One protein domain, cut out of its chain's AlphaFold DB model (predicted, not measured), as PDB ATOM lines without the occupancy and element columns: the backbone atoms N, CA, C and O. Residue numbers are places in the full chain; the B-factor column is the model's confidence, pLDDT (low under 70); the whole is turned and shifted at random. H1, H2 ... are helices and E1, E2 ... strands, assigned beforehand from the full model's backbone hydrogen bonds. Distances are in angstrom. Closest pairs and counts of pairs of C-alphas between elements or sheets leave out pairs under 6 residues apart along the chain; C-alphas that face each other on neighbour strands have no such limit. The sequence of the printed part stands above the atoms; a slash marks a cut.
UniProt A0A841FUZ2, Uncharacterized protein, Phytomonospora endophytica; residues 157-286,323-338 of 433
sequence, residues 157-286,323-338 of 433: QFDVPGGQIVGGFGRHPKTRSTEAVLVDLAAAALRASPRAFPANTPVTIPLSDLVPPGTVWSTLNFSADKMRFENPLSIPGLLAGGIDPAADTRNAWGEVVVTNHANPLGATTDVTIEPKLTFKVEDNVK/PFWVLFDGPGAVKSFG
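AT A GLANCE: This is residues 157 to 286 and 323 to 338 of the 433 residues of an uncharacterized protein of Phytomonospora endophytica (UniProt A0A841FUZ2). A long, twisted sheet, curled like part of a barrel, has H2 slantwise over one face and H1 and H4 near one end; the long hairpin E2 and E3 makes its length. H1, H2 and H4 on one face give two layers, and H3 sits beside E2. The printed part has 146 residues, with H1 H2 E1 H3 H4 E2 E3 E4 along the chain, sheet order E1 E2 E3 E4, antiparallel, class mixed. It is compact, radius of gyration of the C-alphas 16.7 A, and a rod of 59 by 29 by 22 A.

HOW THE PARTS SIT: Start at H1, residues 164 to 171: it lies only just over E4, residues 323 to 329, with 3 C-alphas on it, closest C-alphas Val 166 and Phe 328, 5.6 A. H1 touches H4, residues 235 to 240, about perpendicular at 89 degrees, closest C-alphas Phe 169 and Pro 236, 5.5 A. H2, residues 173 to 192, comes closest to E3, residues 268 to 285, at the C-alphas of Val 183 and Pro 275, 6.9 A. E1, residues 202 to 206, has N 203 and O 258 of E2, residues 249 to 262, within hydrogen-bond range, 2.8 A. H3, residues 213 to 221, stands at the sheet's level, height 3.4 A, on a local plane fitted to just 6 of the sheet's C-alphas. H4 stands up from the sheet over E3. Look also for N 257 and O 274, 2.8 A, and N 281 and O 326, 2.9 A. Each helix has every O i to N i+4 pair within range.

IN THESE COORDINATES: Find C-alpha 164 at (533.759, 553.043, 412.325), where H1 begins. H2 runs 29.0 A, E2 40.7 A and E3 49.5 A; E4 ends at C-alpha 329, (537.051, 547.826, 400.350).

THE WHOLE: The C-alphas farthest apart, Leu 265 and Lys 286, are 60.0 A apart. Residues 287 to 322 are cut out; C-alphas 286 and 323 are 8.5 A apart. The link H3 to H4 is long. No printed residue is under 70.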
ATOM      1  N   GLN A 157     543.877 559.935 408.869       96.88
ATOM      2  CA  GLN A 157     543.990 558.740 408.035       96.88
ATOM      3  C   GLN A 157     543.096 557.642 408.601       96.88
ATOM      4  O   GLN A 157     543.099 557.415 409.813       96.88
ATOM      5  N   PHE A 158     542.324 556.992 407.733       96.94
ATOM      6  CA  PHE A 158     541.396 555.931 408.107       96.94
ATOM      7  C   PHE A 158     541.528 554.757 407.134       96.94
ATOM      8  O   PHE A 158     540.911 554.755 406.073       96.94
ATOM      9  N   ASP A 159     542.335 553.764 407.490       95.25
ATOM     10  CA  ASP A 159     542.589 552.546 406.704       95.25
ATOM     11  C   ASP A 159     542.373 551.250 407.492       95.25
ATOM     12  O   ASP A 159     542.482 550.165 406.927       95.25
ATOM     13  N   VAL A 160     542.052 551.336 408.785       94.38
ATOM     14  CA  VAL A 160     541.902 550.159 409.643       94.38
ATOM     15  C   VAL A 160     540.605 549.411 409.309       94.38
ATOM     16  O   VAL A 160     539.510 549.949 409.532       94.38
ATOM     17  N   PRO A 161     540.677 548.150 408.837       92.56
ATOM     18  CA  PRO A 161     539.488 547.346 408.595       92.56
ATOM     19  C   PRO A 161     538.657 547.186 409.870       92.56
ATOM     20  O   PRO A 161     539.179 546.893 410.944       92.56
ATOM     21  N   GLY A 162     537.345 547.385 409.758       93.06
ATOM     22  CA  GLY A 162     536.431 547.349 410.905       93.06
ATOM     23  C   GLY A 162     536.325 548.660 411.692       93.06
ATOM     24  O   GLY A 162     535.423 548.766 412.524       93.06
ATOM     25  N   GLY A 163     537.155 549.669 411.387       97.12
ATOM     26  CA  GLY A 163     536.996 551.030 411.903       97.12
ATOM     27  C   GLY A 163     535.610 551.600 411.594       97.12
ATOM     28  O   GLY A 163     534.965 551.228 410.605       97.12
ATOM     29  N   GLN A 164     535.115 552.493 412.446       97.50
ATOM     30  CA  GLN A 164     533.759 553.043 412.325       97.50
ATOM     31  C   GLN A 164     533.595 553.849 411.034       97.50
ATOM     32  O   GLN A 164     532.612 553.655 410.313       97.50
ATOM     33  N   ILE A 165     534.577 554.693 410.711       97.81
ATOM     34  CA  ILE A 165     534.625 555.477 409.477       97.81
ATOM     35  C   ILE A 165     534.784 554.545 408.276       97.81
ATOM     36  O   ILE A 165     533.911 554.543 407.409       97.81
ATOM     37  N   VAL A 166     535.808 553.686 408.257       97.62
ATOM     38  CA  VAL A 166     536.053 552.715 407.166       97.62
ATOM     39  C   VAL A 166     534.799 551.877 406.879       97.62
ATOM     40  O   VAL A 166     534.319 551.811 405.745       97.62
ATOM     41  N   GLY A 167     534.189 551.307 407.919       97.12
ATOM     42  CA  GLY A 167     532.957 550.531 407.807       97.12
ATOM     43  C   GLY A 167     531.741 551.365 407.393       97.12
ATOM     44  O   GLY A 167     530.876 550.868 406.669       97.12
ATOM     45  N   GLY A 168     531.657 552.626 407.824       97.19
ATOM     46  CA  GLY A 168     530.625 553.571 407.402       97.19
ATOM     47  C   GLY A 168     530.670 553.845 405.900       97.19
ATOM     48  O   GLY A 168     529.632 553.789 405.241       97.19
ATOM     49  N   PHE A 169     531.866 554.076 405.354       97.69
ATOM     50  CA  PHE A 169     532.094 554.277 403.921       97.69
ATOM     51  C   PHE A 169     531.821 553.006 403.107       97.69
ATOM     52  O   PHE A 169     531.058 553.062 402.139       97.69
ATOM     53  N   GLY A 170     532.336 551.849 403.534       97.00
ATOM     54  CA  GLY A 170     532.112 550.575 402.837       97.00
ATOM     55  C   GLY A 170     530.637 550.155 402.776       97.00
ATOM     56  O   GLY A 170     530.157 549.686 401.744       97.00
ATOM     57  N   ARG A 171     529.864 550.388 403.850       96.56
ATOM     58  CA  ARG A 171     528.432 550.023 403.911       96.56
ATOM     59  C   ARG A 171     527.489 551.048 403.277       96.56
ATOM     60  O   ARG A 171     526.291 550.775 403.170       96.56
ATOM     61  N   HIS A 172     527.979 552.221 402.881       96.75
ATOM     62  CA  HIS A 172     527.111 553.268 402.355       96.75
ATOM     63  C   HIS A 172     526.477 552.845 401.012       96.75
ATOM     64  O   HIS A 172     527.190 552.375 400.122       96.75
ATOM     65  N   PRO A 173     525.161 553.062 400.790       96.12
ATOM     66  CA  PRO A 173     524.497 552.681 399.537       96.12
ATOM     67  C   PRO A 173     525.162 553.258 398.285       96.12
ATOM     68  O   PRO A 173     525.213 552.597 397.247       96.12
ATOM     69  N   LYS A 174     525.722 554.473 398.390       96.31
ATOM     70  CA  LYS A 174     526.457 555.095 397.285       96.31
ATOM     71  C   LYS A 174     527.674 554.273 396.862       96.31
ATOM     72  O   LYS A 174     527.840 554.071 395.665       96.31
ATOM     73  N   THR A 175     528.461 553.746 397.800       96.88
ATOM     74  CA  THR A 175     529.615 552.883 397.498       96.88
ATOM     75  C   THR A 175     529.192 551.684 396.659       96.88
ATOM     76  O   THR A 175     529.767 551.444 395.602       96.88
ATOM     77  N   ARG A 176     528.113 550.998 397.062       96.44
ATOM     78  CA  ARG A 176     527.544 549.881 396.293       96.44
ATOM     79  C   ARG A 176     527.121 550.297 394.887       96.44
ATOM     80  O   ARG A 176     527.409 549.583 393.934       96.44
ATOM     81  N   SER A 177     526.449 551.442 394.745       96.12
ATOM     82  CA  SER A 177     526.049 551.933 393.420       96.12
ATOM     83  C   SER A 177     527.254 552.279 392.538       96.12
ATOM     84  O   SER A 177     527.249 551.955 391.357       96.12
ATOM     85  N   THR A 178     528.305 552.874 393.110       96.50
ATOM     86  CA  THR A 178     529.530 553.215 392.383       96.50
ATOM     87  C   THR A 178     530.275 551.954 391.943       96.50
ATOM     88  O   THR A 178     530.672 551.865 390.786       96.50
ATOM     89  N   GLU A 179     530.425 550.958 392.824       97.75
ATOM     90  CA  GLU A 179     531.027 549.665 392.468       97.75
ATOM     91  C   GLU A 179     530.256 548.995 391.325       97.75
ATOM     92  O   GLU A 179     530.865 548.556 390.352       97.75
ATOM     93  N   ALA A 180     528.920 548.998 391.381       97.06
ATOM     94  CA  ALA A 180     528.090 548.440 390.315       97.06
ATOM     95  C   ALA A 180     528.333 549.120 388.954       97.06
ATOM     96  O   ALA A 180     528.414 548.426 387.942       97.06
ATOM     97  N   VAL A 181     528.510 550.447 388.925       96.81
ATOM     98  CA  VAL A 181     528.860 551.188 387.699       96.81
ATOM     99  C   VAL A 181     530.233 550.767 387.168       96.81
ATOM    100  O   VAL A 181     530.380 550.542 385.968       96.81
ATOM    101  N   LEU A 182     531.239 550.615 388.035       96.75
ATOM    102  CA  LEU A 182     532.571 550.158 387.617       96.75
ATOM    103  C   LEU A 182     532.540 548.723 387.071       96.75
ATOM    104  O   LEU A 182     533.188 548.433 386.065       96.75
ATOM    105  N   VAL A 183     531.746 547.844 387.685       97.56
ATOM    106  CA  VAL A 183     531.522 546.471 387.211       97.56
ATOM    107  C   VAL A 183     530.801 546.454 385.859       97.56
ATOM    108  O   VAL A 183     531.152 545.656 384.990       97.56
ATOM    109  N   ASP A 184     529.850 547.362 385.627       96.31
ATOM    110  CA  ASP A 184     529.191 547.509 384.324       96.31
ATOM    111  C   ASP A 184     530.142 547.988 383.228       96.31
ATOM    112  O   ASP A 184     530.114 547.455 382.115       96.31
ATOM    113  N   LEU A 185     531.027 548.937 383.542       95.75
ATOM    114  CA  LEU A 185     532.084 549.372 382.627       95.75
ATOM    115  C   LEU A 185     533.046 548.223 382.299       95.75
ATOM    116  O   LEU A 185     533.375 548.015 381.130       95.75
ATOM    117  N   ALA A 186     533.449 547.437 383.301       95.88
ATOM    118  CA  ALA A 186     534.305 546.271 383.103       95.88
ATOM    119  C   ALA A 186     533.633 545.213 382.210       95.88
ATOM    120  O   ALA A 186     534.242 544.705 381.267       95.88
ATOM    121  N   ALA A 187     532.351 544.926 382.442       95.69
ATOM    122  CA  ALA A 187     531.583 544.005 381.610       95.69
ATOM    123  C   ALA A 187     531.403 544.516 380.176       95.69
ATOM    124  O   ALA A 187     531.449 543.733 379.227       95.69
ATOM    125  N   ALA A 188     531.191 545.820 379.987       94.69
ATOM    126  CA  ALA A 188     531.130 546.427 378.660       94.69
ATOM    127  C   ALA A 188     532.461 546.262 377.906       94.69
ATOM    128  O   ALA A 188     532.450 545.874 376.738       94.69
ATOM    129  N   ALA A 189     533.595 546.462 378.583       93.94
ATOM    130  CA  ALA A 189     534.919 546.248 378.002       93.94
ATOM    131  C   ALA A 189     535.154 544.782 377.598       93.94
ATOM    132  O   ALA A 189     535.641 544.520 376.498       93.94
ATOM    133  N   LEU A 190     534.739 543.823 378.434       93.50
ATOM    134  CA  LEU A 190     534.817 542.391 378.112       93.50
ATOM    135  C   LEU A 190     533.966 542.002 376.896       93.50
ATOM    136  O   LEU A 190     534.385 541.164 376.105       93.50
ATOM    137  N   ARG A 191     532.791 542.622 376.710       91.69
ATOM    138  CA  ARG A 191     531.970 542.415 375.501       91.69
ATOM    139  C   ARG A 191     532.617 542.999 374.252       91.69
ATOM    140  O   ARG A 191     532.535 542.392 373.190       91.69
ATOM    141  N   ALA A 192     533.225 544.177 374.379       90.56
ATOM    142  CA  ALA A 192     533.868 544.870 373.267       90.56
ATOM    143  C   ALA A 192     535.165 544.180 372.817       90.56
ATOM    144  O   ALA A 192     535.503 544.226 371.637       90.56
ATOM    145  N   SER A 193     535.870 543.523 373.741       89.25
ATOM    146  CA  SER A 193     537.090 542.766 373.463       89.25
ATOM    147  C   SER A 193     537.020 541.371 374.102       89.25
ATOM    148  O   SER A 193     537.631 541.159 375.156       89.25
ATOM    149  N   PRO A 194     536.293 540.424 373.473       86.75
ATOM    150  CA  PRO A 194     536.147 539.050 373.945       86.75
ATOM    151  C   PRO A 194     537.477 538.399 374.324       86.75
ATOM    152  O   PRO A 194     538.441 538.429 373.554       86.75
ATOM    153  N   ARG A 195     537.520 537.782 375.506       87.62
ATOM    154  CA  ARG A 195     538.655 536.987 375.992       87.62
ATOM    155  C   ARG A 195     538.202 535.544 376.191       87.62
ATOM    156  O   ARG A 195     537.057 535.300 376.566       87.62
ATOM    157  N   ALA A 196     539.101 534.592 375.958       86.44
ATOM    158  CA  ALA A 196     538.836 533.192 376.259       86.44
ATOM    159  C   ALA A 196     538.891 532.973 377.778       86.44
ATOM    160  O   ALA A 196     539.922 533.218 378.405       86.44
ATOM    161  N   PHE A 197     537.792 532.492 378.361       89.88
ATOM    162  CA  PHE A 197     537.712 532.129 379.775       89.88
ATOM    163  C   PHE A 197     537.507 530.619 379.906       89.88
ATOM    164  O   PHE A 197     536.516 530.109 379.366       89.88
ATOM    165  N   PRO A 198     538.396 529.891 380.611       92.88
ATOM    166  CA  PRO A 198     538.187 528.472 380.852       92.88
ATOM    167  C   PRO A 198     536.866 528.242 381.598       92.88
ATOM    168  O   PRO A 198     536.503 528.998 382.501       92.88
ATOM    169  N   ALA A 199     536.137 527.205 381.193       93.19
ATOM    170  CA  ALA A 199     534.862 526.842 381.798       93.19
ATOM    171  C   ALA A 199     535.024 526.548 383.297       93.19
ATOM    172  O   ALA A 199     535.866 525.742 383.684       93.19
ATOM    173  N   ASN A 200     534.177 527.173 384.115       94.25
ATOM    174  CA  ASN A 200     534.097 527.022 385.569       94.25
ATOM    175  C   ASN A 200     535.399 527.348 386.326       94.25
ATOM    176  O   ASN A 200     535.556 526.946 387.478       94.25
ATOM    177  N   THR A 201     536.311 528.104 385.707       95.31
ATOM    178  CA  THR A 201     537.561 528.547 386.332       95.31
ATOM    179  C   THR A 201     537.544 530.065 386.507       95.31
ATOM    180  O   THR A 201     537.428 530.783 385.511       95.31
ATOM    181  N   PRO A 202     537.687 530.574 387.743       96.56
ATOM    182  CA  PRO A 202     537.824 532.004 387.983       96.56
ATOM    183  C   PRO A 202     539.111 532.562 387.363       96.56
ATOM    184  O   PRO A 202     540.189 531.989 387.527       96.56
ATOM    185  N   VAL A 203     539.004 533.701 386.682       95.81
ATOM    186  CA  VAL A 203     540.132 534.450 386.118       95.81
ATOM    187  C   VAL A 203     540.155 535.844 386.726       95.81
ATOM    188  O   VAL A 203     539.204 536.610 386.580       95.81
ATOM    189  N   THR A 204     541.254 536.181 387.392       93.81
ATOM    190  CA  THR A 204     541.484 537.512 387.958       93.81
ATOM    191  C   THR A 204     542.018 538.456 386.887       93.81
ATOM    192  O   THR A 204     542.970 538.124 386.181       93.81
ATOM    193  N   ILE A 205     541.412 539.635 386.765       91.75
ATOM    194  CA  ILE A 205     541.810 540.678 385.820       91.75
ATOM    195  C   ILE A 205     541.929 542.000 386.586       91.75
ATOM    196  O   ILE A 205     540.962 542.393 387.244       91.75
ATOM    197  N   PRO A 206     543.053 542.730 386.490       91.06
ATOM    198  CA  PRO A 206     543.140 544.084 387.022       91.06
ATOM    199  C   PRO A 206     542.029 544.974 386.459       91.06
ATOM    200  O   PRO A 206     541.789 544.989 385.249       91.06
ATOM    201  N   LEU A 207     541.368 545.772 387.305       89.94
ATOM    202  CA  LEU A 207     540.321 546.690 386.843       89.94
ATOM    203  C   LEU A 207     540.865 547.639 385.764       89.94
ATOM    204  O   LEU A 207     540.157 547.944 384.807       89.94
ATOM    205  N   SER A 208     542.129 548.055 385.881       85.44
ATOM    206  CA  SER A 208     542.805 548.940 384.925       85.44
ATOM    207  C   SER A 208     542.910 548.385 383.504       85.44
ATOM    208  O   SER A 208     543.036 549.175 382.567       85.44
ATOM    209  N   ASP A 209     542.845 547.062 383.338       84.19
ATOM    210  CA  ASP A 209     542.917 546.394 382.032       84.19
ATOM    211  C   ASP A 209     541.572 546.409 381.301       84.19
ATOM    212  O   ASP A 209     541.513 546.144 380.098       84.19
ATOM    213  N   LEU A 210     540.487 546.677 382.032       89.94
ATOM    214  CA  LEU A 210     539.118 546.721 381.518       89.94
ATOM    215  C   LEU A 210     538.573 548.152 381.505       89.94
ATOM    216  O   LEU A 210     537.921 548.564 380.551       89.94
ATOM    217  N   VAL A 211     538.858 548.925 382.552       89.50
ATOM    218  CA  VAL A 211     538.383 550.295 382.740       89.50
ATOM    219  C   VAL A 211     539.593 551.214 382.933       89.50
ATOM    220  O   VAL A 211     540.258 551.150 383.969       89.50
ATOM    221  N   PRO A 212     539.896 552.109 381.972       86.62
ATOM    222  CA  PRO A 212     541.018 553.030 382.102       86.62
ATOM    223  C   PRO A 212     540.903 553.884 383.377       86.62
ATOM    224  O   PRO A 212     539.826 554.416 383.646       86.62
ATOM    225  N   PRO A 213     541.991 554.142 384.128       80.50
ATOM    226  CA  PRO A 213     541.887 554.914 385.375       80.50
ATOM    227  C   PRO A 213     541.359 556.343 385.229       80.50
ATOM    228  O   PRO A 213     540.718 556.851 386.139       80.50
ATOM    229  N   GLY A 214     541.535 556.978 384.062       78.25
ATOM    230  CA  GLY A 214     540.877 558.260 383.769       78.25
ATOM    231  C   GLY A 214     539.345 558.144 383.724       78.25
ATOM    232  O   GLY A 214     538.635 559.040 384.179       78.25
ATOM    233  N   THR A 215     538.827 557.014 383.239       86.88
ATOM    234  CA  THR A 215     537.394 556.692 383.259       86.88
ATOM    235  C   THR A 215     536.915 556.428 384.683       86.88
ATOM    236  O   THR A 215     535.870 556.946 385.065       86.88
ATOM    237  N   VAL A 216     537.686 555.700 385.500       87.31
ATOM    238  CA  VAL A 216     537.364 555.500 386.926       87.31
ATOM    239  C   VAL A 216     537.291 556.846 387.649       87.31
ATOM    240  O   VAL A 216     536.260 557.187 388.226       87.31
ATOM    241  N   TRP A 217     538.343 557.661 387.548       87.31
ATOM    242  CA  TRP A 217     538.404 558.972 388.191       87.31
ATOM    243  C   TRP A 217     537.270 559.899 387.738       87.31
ATOM    244  O   TRP A 217     536.591 560.499 388.573       87.31
ATOM    245  N   SER A 218     537.001 559.984 386.431       86.44
ATOM    246  CA  SER A 218     535.905 560.817 385.914       86.44
ATOM    247  C   SER A 218     534.525 560.330 386.364       86.44
ATOM    248  O   SER A 218     533.683 561.143 386.752       86.44
ATOM    249  N   THR A 219     534.314 559.011 386.402       90.69
ATOM    250  CA  THR A 219     533.082 558.393 386.911       90.69
ATOM    251  C   THR A 219     532.850 558.766 388.371       90.69
ATOM    252  O   THR A 219     531.755 559.196 388.730       90.69
ATOM    253  N   LEU A 220     533.883 558.662 389.206       92.19
ATOM    254  CA  LEU A 220     533.770 558.885 390.644       92.19
ATOM    255  C   LEU A 220     533.644 560.368 391.024       92.19
ATOM    256  O   LEU A 220     532.978 560.660 392.016       92.19
ATOM    257  N   ASN A 221     534.226 561.294 390.255       88.69
ATOM    258  CA  ASN A 221     534.312 562.710 390.645       88.69
ATOM    259  C   ASN A 221     533.406 563.652 389.832       88.69
ATOM    260  O   ASN A 221     532.876 564.612 390.390       88.69
ATOM    261  N   PHE A 222     533.175 563.383 388.541       88.00
ATOM    262  CA  PHE A 222     532.546 564.355 387.628       88.00
ATOM    263  C   PHE A 222     531.252 563.877 386.981       88.00
ATOM    264  O   PHE A 222     530.485 564.704 386.485       88.00
ATOM    265  N   SER A 223     530.965 562.575 386.999       88.00
ATOM    266  CA  SER A 223     529.745 562.059 386.379       88.00
ATOM    267  C   SER A 223     528.464 562.561 387.069       88.00
ATOM    268  O   SER A 223     528.475 563.103 388.187       88.00
ATOM    269  N   ALA A 224     527.323 562.373 386.399       86.62
ATOM    270  CA  ALA A 224     526.014 562.566 387.020       86.62
ATOM    271  C   ALA A 224     525.882 561.701 388.288       86.62
ATOM    272  O   ALA A 224     525.422 562.190 389.318       86.62
ATOM    273  N   ASP A 225     526.433 560.485 388.240       86.06
ATOM    274  CA  ASP A 225     526.438 559.496 389.317       86.06
ATOM    275  C   ASP A 225     527.705 559.514 390.184       86.06
ATOM    276  O   ASP A 225     527.988 558.532 390.876       86.06
ATOM    277  N   LYS A 226     528.453 560.624 390.199       91.69
ATOM    278  CA  LYS A 226     529.657 560.793 391.031       91.69
ATOM    279  C   LYS A 226     529.427 560.392 392.487       91.69
ATOM    280  O   LYS A 226     528.318 560.494 393.018       91.69
ATOM    281  N   MET A 227     530.490 559.949 393.146       94.25
ATOM    282  CA  MET A 227     530.478 559.343 394.476       94.25
ATOM    283  C   MET A 227     530.285 560.389 395.586       94.25
ATOM    284  O   MET A 227     531.212 560.732 396.316       94.25
ATOM    285  N   ARG A 228     529.051 560.895 395.695       92.19
ATOM    286  CA  ARG A 228     528.590 561.832 396.727       92.19
ATOM    287  C   ARG A 228     527.840 561.128 397.845       92.19
ATOM    288  O   ARG A 228     526.919 560.347 397.596       92.19
ATOM    289  N   PHE A 229     528.195 561.452 399.079       93.06
ATOM    290  CA  PHE A 229     527.579 560.885 400.270       93.06
ATOM    291  C   PHE A 229     526.488 561.816 400.808       93.06
ATOM    292  O   PHE A 229     526.610 562.400 401.868       93.06
ATOM    293  N   GLU A 230     525.391 561.984 400.076       88.00
ATOM    294  CA  GLU A 230     524.411 563.042 400.385       88.00
ATOM    295  C   GLU A 230     523.605 562.832 401.681       88.00
ATOM    296  O   GLU A 230     522.867 563.726 402.084       88.00
ATOM    297  N   ASN A 231     523.706 561.670 402.337       89.56
ATOM    298  CA  ASN A 231     522.951 561.372 403.553       89.56
ATOM    299  C   ASN A 231     523.662 561.922 404.809       89.56
ATOM    300  O   ASN A 231     524.571 561.251 405.313       89.56
ATOM    301  N   PRO A 232     523.213 563.053 405.395       87.81
ATOM    302  CA  PRO A 232     523.871 563.658 406.557       87.81
ATOM    303  C   PRO A 232     523.728 562.817 407.835       87.81
ATOM    304  O   PRO A 232     524.403 563.078 408.823       87.81
ATOM    305  N   LEU A 233     522.852 561.805 407.830       90.75
ATOM    306  CA  LEU A 233     522.658 560.865 408.936       90.75
ATOM    307  C   LEU A 233     523.531 559.611 408.794       90.75
ATOM    308  O   LEU A 233     523.249 558.574 409.391       90.75
ATOM    309  N   SER A 234     524.582 559.680 407.982       94.31
ATOM    310  CA  SER A 234     525.577 558.623 407.825       94.31
ATOM    311  C   SER A 234     526.970 559.188 408.070       94.31
ATOM    312  O   SER A 234     527.206 560.358 407.783       94.31
ATOM    313  N   ILE A 235     527.906 558.361 408.544       92.94
ATOM    314  CA  ILE A 235     529.303 558.783 408.738       92.94
ATOM    315  C   ILE A 235     529.883 559.404 407.454       92.94
ATOM    316  O   ILE A 235     530.412 560.513 407.525       92.94
ATOM    317  N   PRO A 236     529.728 558.783 406.266       87.00
ATOM    318  CA  PRO A 236     530.261 559.367 405.043       87.00
ATOM    319  C   PRO A 236     529.595 560.682 404.666       87.00
ATOM    320  O   PRO A 236     530.276 561.563 404.174       87.00
ATOM    321  N   GLY A 237     528.291 560.854 404.896       85.31
ATOM    322  CA  GLY A 237     527.649 562.125 404.561       85.31
ATOM    323  C   GLY A 237     527.866 563.231 405.580       85.31
ATOM    324  O   GLY A 237     527.833 564.403 405.216       85.31
ATOM    325  N   LEU A 238     528.156 562.872 406.829       88.62
ATOM    326  CA  LEU A 238     528.602 563.809 407.851       88.62
ATOM    327  C   LEU A 238     530.004 564.357 407.544       88.62
ATOM    328  O   LEU A 238     530.251 565.534 407.783       88.62
ATOM    329  N   LEU A 239     530.908 563.509 407.038       91.75
ATOM    330  CA  LEU A 239     532.315 563.864 406.812       91.75
ATOM    331  C   LEU A 239     532.626 564.294 405.369       91.75
ATOM    332  O   LEU A 239     533.471 565.154 405.171       91.75
ATOM    333  N   ALA A 240     531.959 563.698 404.379       89.00
ATOM    334  CA  ALA A 240     532.274 563.766 402.946       89.00
ATOM    335  C   ALA A 240     531.017 563.987 402.072       89.00
ATOM    336  O   ALA A 240     530.870 563.425 400.979       89.00
ATOM    337  N   GLY A 241     530.042 564.752 402.578       78.50
ATOM    338  CA  GLY A 241     528.749 564.944 401.910       78.50
ATOM    339  C   GLY A 241     528.804 565.763 400.612       78.50
ATOM    340  O   GLY A 241     527.894 565.673 399.785       78.50
ATOM    341  N   GLY A 242     529.869 566.544 400.417       75.25
ATOM    342  CA  GLY A 242     530.125 567.349 399.224       75.25
ATOM    343  C   GLY A 242     531.169 566.736 398.288       75.25
ATOM    344  O   GLY A 242     531.760 565.703 398.576       75.25
ATOM    345  N   ILE A 243     531.342 567.370 397.126       70.94
ATOM    346  CA  ILE A 243     532.573 567.271 396.332       70.94
ATOM    347  C   ILE A 243     532.903 568.700 395.912       70.94
ATOM    348  O   ILE A 243     532.214 569.261 395.050       70.94
ATOM    349  N   ASP A 244     533.907 569.278 396.553       79.75
ATOM    350  CA  ASP A 244     534.637 570.446 396.098       79.75
ATOM    351  C   ASP A 244     535.694 569.997 395.076       79.75
ATOM    352  O   ASP A 244     536.666 569.336 395.447       79.75
ATOM    353  N   PRO A 245     535.548 570.357 393.790       71.44
ATOM    354  CA  PRO A 245     536.479 569.935 392.746       71.44
ATOM    355  C   PRO A 245     537.921 570.414 392.965       71.44
ATOM    356  O   PRO A 245     538.824 569.887 392.318       71.44
ATOM    357  N   ALA A 246     538.153 571.405 393.835       73.62
ATOM    358  CA  ALA A 246     539.494 571.888 394.147       73.62
ATOM    359  C   ALA A 246     540.209 571.069 395.235       73.62
ATOM    360  O   ALA A 246     541.429 571.173 395.347       73.62
ATOM    361  N   ALA A 247     539.479 570.307 396.056       79.31
ATOM    362  CA  ALA A 247     540.027 569.763 397.300       79.31
ATOM    363  C   ALA A 247     539.619 568.315 397.606       79.31
ATOM    364  O   ALA A 247     540.305 567.656 398.387       79.31
ATOM    365  N   ASP A 248     538.546 567.823 396.989       89.62
ATOM    366  CA  ASP A 248     537.985 566.513 397.287       89.62
ATOM    367  C   ASP A 248     538.240 565.580 396.103       89.62
ATOM    368  O   ASP A 248     537.935 565.901 394.949       89.62
ATOM    369  N   THR A 249     538.782 564.397 396.380       90.44
ATOM    370  CA  THR A 249     539.038 563.382 395.357       90.44
ATOM    371  C   THR A 249     538.448 562.039 395.768       90.44
ATOM    372  O   THR A 249     538.275 561.701 396.945       90.44
ATOM    373  N   ARG A 250     538.078 561.260 394.758       93.38
ATOM    374  CA  ARG A 250     537.545 559.907 394.882       93.38
ATOM    375  C   ARG A 250     538.275 559.022 393.888       93.38
ATOM    376  O   ARG A 250     538.405 559.389 392.719       93.38
ATOM    377  N   ASN A 251     538.737 557.858 394.318       94.38
ATOM    378  CA  ASN A 251     539.398 556.912 393.428       94.38
ATOM    379  C   ASN A 251     539.039 555.468 393.785       94.38
ATOM    380  O   ASN A 251     538.596 555.193 394.900       94.38
ATOM    381  N   ALA A 252     539.227 554.560 392.832       94.38
ATOM    382  CA  ALA A 252     539.066 553.129 393.033       94.38
ATOM    383  C   ALA A 252     540.080 552.351 392.191       94.38
ATOM    384  O   ALA A 252     540.419 552.750 391.076       94.38
ATOM    385  N   TRP A 253     540.554 551.232 392.719       93.94
ATOM    386  CA  TRP A 253     541.441 550.305 392.023       93.94
ATOM    387  C   TRP A 253     541.236 548.894 392.567       93.94
ATOM    388  O   TRP A 253     540.435 548.684 393.471       93.94
ATOM    389  N   GLY A 254     541.945 547.923 392.002       91.56
ATOM    390  CA  GLY A 254     541.860 546.526 392.404       91.56
ATOM    391  C   GLY A 254     541.635 545.632 391.199       91.56
ATOM    392  O   GLY A 254     542.074 545.940 390.087       91.56
ATOM    393  N   GLU A 255     540.943 544.529 391.428       94.75
ATOM    394  CA  GLU A 255     540.772 543.465 390.447       94.75
ATOM    395  C   GLU A 255     539.301 543.081 390.321       94.75
ATOM    396  O   GLU A 255     538.469 543.376 391.181       94.75
ATOM    397  N   VAL A 256     538.975 542.395 389.236       97.62
ATOM    398  CA  VAL A 256     537.709 541.694 389.079       97.62
ATOM    399  C   VAL A 256     537.983 540.222 388.815       97.62
ATOM    400  O   VAL A 256     538.893 539.872 388.064       97.62
ATOM    401  N   VAL A 257     537.194 539.350 389.428       97.81
ATOM    402  CA  VAL A 257     537.248 537.909 389.198       97.81
ATOM    403  C   VAL A 257     536.110 537.540 388.258       97.81
ATOM    404  O   VAL A 257     534.934 537.666 388.599       97.81
ATOM    405  N   VAL A 258     536.459 537.106 387.052       97.12
ATOM    406  CA  VAL A 258     535.509 536.701 386.016       97.12
ATOM    407  C   VAL A 258     535.392 535.183 386.022       97.12
ATOM    408  O   VAL A 258     536.400 534.490 385.921       97.12
ATOM    409  N   THR A 259     534.173 534.654 386.116       96.88
ATOM    410  CA  THR A 259     533.919 533.207 386.016       96.88
ATOM    411  C   THR A 259     532.934 532.929 384.890       96.88
ATOM    412  O   THR A 259     531.823 533.458 384.886       96.88
ATOM    413  N   ASN A 260     533.350 532.096 383.937       95.81
ATOM    414  CA  ASN A 260     532.503 531.564 382.873       95.81
ATOM    415  C   ASN A 260     531.848 530.267 383.357       95.81
ATOM    416  O   ASN A 260     532.485 529.215 383.350       95.81
ATOM    417  N   HIS A 261     530.594 530.333 383.788       95.69
ATOM    418  CA  HIS A 261     529.840 529.158 384.214       95.69
ATOM    419  C   HIS A 261     529.383 528.386 382.986       95.69
ATOM    420  O   HIS A 261     528.682 528.937 382.136       95.69
ATOM    421  N   ALA A 262     529.757 527.113 382.894       94.12
ATOM    422  CA  ALA A 262     529.390 526.246 381.783       94.12
ATOM    423  C   ALA A 262     528.757 524.944 382.275       94.12
ATOM    424  O   ALA A 262     529.147 524.384 383.304       94.12
ATOM    425  N   ASN A 263     527.796 524.443 381.505       93.31
ATOM    426  CA  ASN A 263     527.155 523.159 381.763       93.31
ATOM    427  C   ASN A 263     528.111 521.977 381.454       93.31
ATOM    428  O   ASN A 263     529.186 522.181 380.886       93.31
ATOM    429  N   PRO A 264     527.735 520.721 381.769       94.38
ATOM    430  CA  PRO A 264     528.578 519.551 381.494       94.38
ATOM    431  C   PRO A 264     528.934 519.327 380.014       94.38
ATOM    432  O   PRO A 264     529.860 518.580 379.721       94.38
ATOM    433  N   LEU A 265     528.215 519.964 379.082       91.62
ATOM    434  CA  LEU A 265     528.502 519.927 377.643       91.62
ATOM    435  C   LEU A 265     529.489 521.028 377.212       91.62
ATOM    436  O   LEU A 265     529.755 521.180 376.023       91.62
ATOM    437  N   GLY A 266     530.005 521.821 378.157       87.50
ATOM    438  CA  GLY A 266     530.926 522.927 377.901       87.50
ATOM    439  C   GLY A 266     530.257 524.198 377.374       87.50
ATOM    440  O   GLY A 266     530.957 525.159 377.063       87.50
ATOM    441  N   ALA A 267     528.925 524.239 377.279       88.88
ATOM    442  CA  ALA A 267     528.211 525.435 376.847       88.88
ATOM    443  C   ALA A 267     528.043 526.410 378.015       88.88
ATOM    444  O   ALA A 267     527.560 526.029 379.086       88.88
ATOM    445  N   THR A 268     528.402 527.673 377.798       91.94
ATOM    446  CA  THR A 268     528.232 528.727 378.800       91.94
ATOM    447  C   THR A 268     526.769 528.939 379.149       91.94
ATOM    448  O   THR A 268     525.926 529.143 378.276       91.94
ATOM    449  N   THR A 269     526.491 528.948 380.446       93.62
ATOM    450  CA  THR A 269     525.196 529.277 381.033       93.62
ATOM    451  C   THR A 269     525.169 530.687 381.612       93.62
ATOM    452  O   THR A 269     524.125 531.330 381.567       93.62
ATOM    453  N   ASP A 270     526.294 531.181 382.138       95.38
ATOM    454  CA  ASP A 270     526.403 532.527 382.712       95.38
ATOM    455  C   ASP A 270     527.860 533.008 382.738       95.38
ATOM    456  O   ASP A 270     528.792 532.205 382.753       95.38
ATOM    457  N   VAL A 271     528.056 534.322 382.807       94.88
ATOM    458  CA  VAL A 271     529.343 534.931 383.146       94.88
ATOM    459  C   VAL A 271     529.135 535.855 384.335       94.88
ATOM    460  O   VAL A 271     528.360 536.810 384.259       94.88
ATOM    461  N   THR A 272     529.849 535.588 385.426       97.06
ATOM    462  CA  THR A 272     529.813 536.421 386.632       97.06
ATOM    463  C   THR A 272     531.082 537.240 386.769       97.06
ATOM    464  O   THR A 272     532.173 536.742 386.491       97.06
ATOM    465  N   ILE A 273     530.944 538.468 387.264       97.50
ATOM    466  CA  ILE A 273     532.056 539.315 387.696       97.50
ATOM    467  C   ILE A 273     531.914 539.568 389.196       97.50
ATOM    468  O   ILE A 273     530.901 540.109 389.639       97.50
ATOM    469  N   GLU A 274     532.929 539.187 389.962       98.19
ATOM    470  CA  GLU A 274     533.081 539.509 391.381       98.19
ATOM    471  C   GLU A 274     534.131 540.624 391.529       98.19
ATOM    472  O   GLU A 274     535.311 540.394 391.243       98.19
ATOM    473  N   PRO A 275     533.740 541.848 391.920       98.12
ATOM    474  CA  PRO A 275     534.692 542.927 392.152       98.12
ATOM    475  C   PRO A 275     535.482 542.713 393.449       98.12
ATOM    476  O   PRO A 275     534.915 542.396 394.490       98.12
ATOM    477  N   LYS A 276     536.790 542.966 393.400       97.31
ATOM    478  CA  LYS A 276     537.686 543.092 394.558       97.31
ATOM    479  C   LYS A 276     538.332 544.469 394.506       97.31
ATOM    480  O   LYS A 276     539.503 544.614 394.151       97.31
ATOM    481  N   LEU A 277     537.504 545.487 394.733       96.69
ATOM    482  CA  LEU A 277     537.894 546.884 394.576       96.69
ATOM    483  C   LEU A 277     538.167 547.536 395.927       96.69
ATOM    484  O   LEU A 277     537.399 547.367 396.868       96.69
ATOM    485  N   THR A 278     539.209 548.351 395.977       96.19
ATOM    486  CA  THR A 278     539.511 549.260 397.079       96.19
ATOM    487  C   THR A 278     539.226 550.688 396.626       96.19
ATOM    488  O   THR A 278     539.568 551.087 395.511       96.19
ATOM    489  N   PHE A 279     538.594 551.466 397.495       96.50
ATOM    490  CA  PHE A 279     538.218 552.855 397.279       96.50
ATOM    491  C   PHE A 279     539.046 553.772 398.176       96.50
ATOM    492  O   PHE A 279     539.267 553.473 399.350       96.50
ATOM    493  N   LYS A 280     539.434 554.929 397.635       95.31
ATOM    494  CA  LYS A 280     540.010 556.043 398.392       95.31
ATOM    495  C   LYS A 280     539.111 557.262 398.289       95.31
ATOM    496  O   LYS A 280     538.722 557.670 397.193       95.31
ATOM    497  N   VAL A 281     538.816 557.851 399.436       96.19
ATOM    498  CA  VAL A 281     538.125 559.132 399.565       96.19
ATOM    499  C   VAL A 281     539.094 560.100 400.217       96.19
ATOM    500  O   VAL A 281     539.491 559.849 401.346       96.19
ATOM    501  N   GLU A 282     539.471 561.174 399.532       94.25
ATOM    502  CA  GLU A 282     540.202 562.305 400.116       94.25
ATOM    503  C   GLU A 282     539.246 563.492 400.186       94.25
ATOM    504  O   GLU A 282     538.582 563.818 399.198       94.25
ATOM    505  N   ASP A 283     539.109 564.093 401.359       94.75
ATOM    506  CA  ASP A 283     538.121 565.140 401.604       94.75
ATOM    507  C   ASP A 283     538.567 566.031 402.771       94.75
ATOM    508  O   ASP A 283     539.565 565.771 403.449       94.75
ATOM    509  N   ASN A 284     537.822 567.101 403.004       93.94
ATOM    510  CA  ASN A 284     538.049 568.072 404.046       93.94
ATOM    511  C   ASN A 284     536.760 568.302 404.830       93.94
ATOM    512  O   ASN A 284     535.754 568.743 404.276       93.94
ATOM    513  N   VAL A 285     536.812 568.145 406.154       93.69
ATOM    514  CA  VAL A 285     535.749 568.699 407.000       93.69
ATOM    515  C   VAL A 285     535.922 570.216 407.024       93.69
ATOM    516  O   VAL A 285     536.764 570.741 407.756       93.69
ATOM    517  N   LYS A 286     535.155 570.908 406.175       90.56
ATOM    518  CA  LYS A 286     535.145 572.367 406.027       90.56
ATOM    519  C   LYS A 286     533.744 572.891 405.741       90.56
ATOM    520  O   LYS A 286     532.973 572.287 404.996       90.56
ATOM    521  N   PRO A 323     541.708 568.044 406.919       95.25
ATOM    522  CA  PRO A 323     541.912 567.160 405.786       95.25
ATOM    523  C   PRO A 323     541.906 565.714 406.274       95.25
ATOM    524  O   PRO A 323     542.471 565.391 407.326       95.25
ATOM    525  N   PHE A 324     541.291 564.827 405.505       96.44
ATOM    526  CA  PHE A 324     541.323 563.406 405.792       96.44
ATOM    527  C   PHE A 324     541.315 562.559 404.530       96.44
ATOM    528  O   PHE A 324     540.890 562.989 403.457       96.44
ATOM    529  N   TRP A 325     541.744 561.312 404.683       96.44
ATOM    530  CA  TRP A 325     541.455 560.288 403.697       96.44
ATOM    531  C   TRP A 325     540.963 558.996 404.341       96.44
ATOM    532  O   TRP A 325     541.326 558.663 405.470       96.44
ATOM    533  N   VAL A 326     540.124 558.271 403.604       97.44
ATOM    534  CA  VAL A 326     539.593 556.957 403.978       97.44
ATOM    535  C   VAL A 326     539.932 555.960 402.883       97.44
ATOM    536  O   VAL A 326     539.649 556.218 401.711       97.44
ATOM    537  N   LEU A 327     540.513 554.829 403.271       95.69
ATOM    538  CA  LEU A 327     540.752 553.669 402.423       95.69
ATOM    539  C   LEU A 327     539.840 552.532 402.885       95.69
ATOM    540  O   LEU A 327     539.819 552.194 404.068       95.69
ATOM    541  N   PHE A 328     539.051 551.967 401.977       97.81
ATOM    542  CA  PHE A 328     538.100 550.909 402.317       97.81
ATOM    543  C   PHE A 328     537.802 550.014 401.120       97.81
ATOM    544  O   PHE A 328     537.827 550.462 399.974       97.81
ATOM    545  N   ASP A 329     537.464 548.760 401.390       97.31
ATOM    546  CA  ASP A 329     537.051 547.826 400.350       97.31
ATOM    547  C   ASP A 329     535.589 548.045 399.945       97.31
ATOM    548  O   ASP A 329     534.725 548.426 400.748       97.31
ATOM    549  N   GLY A 330     535.321 547.816 398.665       97.12
ATOM    550  CA  GLY A 330     533.983 547.781 398.105       97.12
ATOM    551  C   GLY A 330     533.158 546.609 398.639       97.12
ATOM    552  O   GLY A 330     533.689 545.680 399.249       97.12
ATOM    553  N   PRO A 331     531.831 546.629 398.436       97.12
ATOM    554  CA  PRO A 331     530.958 545.578 398.940       97.12
ATOM    555  C   PRO A 331     531.140 544.216 398.255       97.12
ATOM    556  O   PRO A 331     530.555 543.247 398.740       97.12
ATOM    557  N   GLY A 332     531.897 544.124 397.157       97.31
ATOM    558  CA  GLY A 332     532.194 542.849 396.506       97.31
ATOM    559  C   GLY A 332     530.973 542.213 395.840       97.31
ATOM    560  O   GLY A 332     530.843 540.989 395.804       97.31
ATOM    561  N   ALA A 333     530.012 543.019 395.374       96.12
ATOM    562  CA  ALA A 333     528.735 542.494 394.894       96.12
ATOM    563  C   ALA A 333     528.896 541.778 393.540       96.12
ATOM    564  O   ALA A 333     529.052 542.419 392.500       96.12
ATOM    565  N   VAL A 334     528.809 540.443 393.554       97.44
ATOM    566  CA  VAL A 334     528.852 539.606 392.345       97.44
ATOM    567  C   VAL A 334     527.714 539.976 391.395       97.44
ATOM    568  O   VAL A 334     526.553 540.065 391.803       97.44
ATOM    569  N   LYS A 335     528.037 540.153 390.110       96.69
ATOM    570  CA  LYS A 335     527.066 540.469 389.057       96.69
ATOM    571  C   LYS A 335     527.112 539.446 387.926       96.69
ATOM    572  O   LYS A 335     528.171 539.211 387.350       96.69
ATOM    573  N   SER A 336     525.953 538.881 387.595       95.50
ATOM    574  CA  SER A 336     525.745 538.008 386.431       95.50
ATOM    575  C   SER A 336     525.425 538.818 385.177       95.50
ATOM    576  O   SER A 336     524.678 539.800 385.229       95.50
ATOM    577  N   PHE A 337     525.947 538.373 384.036       91.94
ATOM    578  CA  PHE A 337     525.753 539.008 382.729       91.94
ATOM    579  C   PHE A 337     525.139 538.076 381.674       91.94
ATOM    580  O   PHE A 337     524.984 538.473 380.509       91.94
ATOM    581  N   GLY A 338     524.762 536.860 382.068       89.25
ATOM    582  CA  GLY A 338     524.250 535.833 381.173       89.25
ATOM    583  C   GLY A 338     525.278 535.440 380.115       89.25
ATOM    584  O   GLY A 338     526.484 535.610 380.279       89.25
TER     585      GLY A 338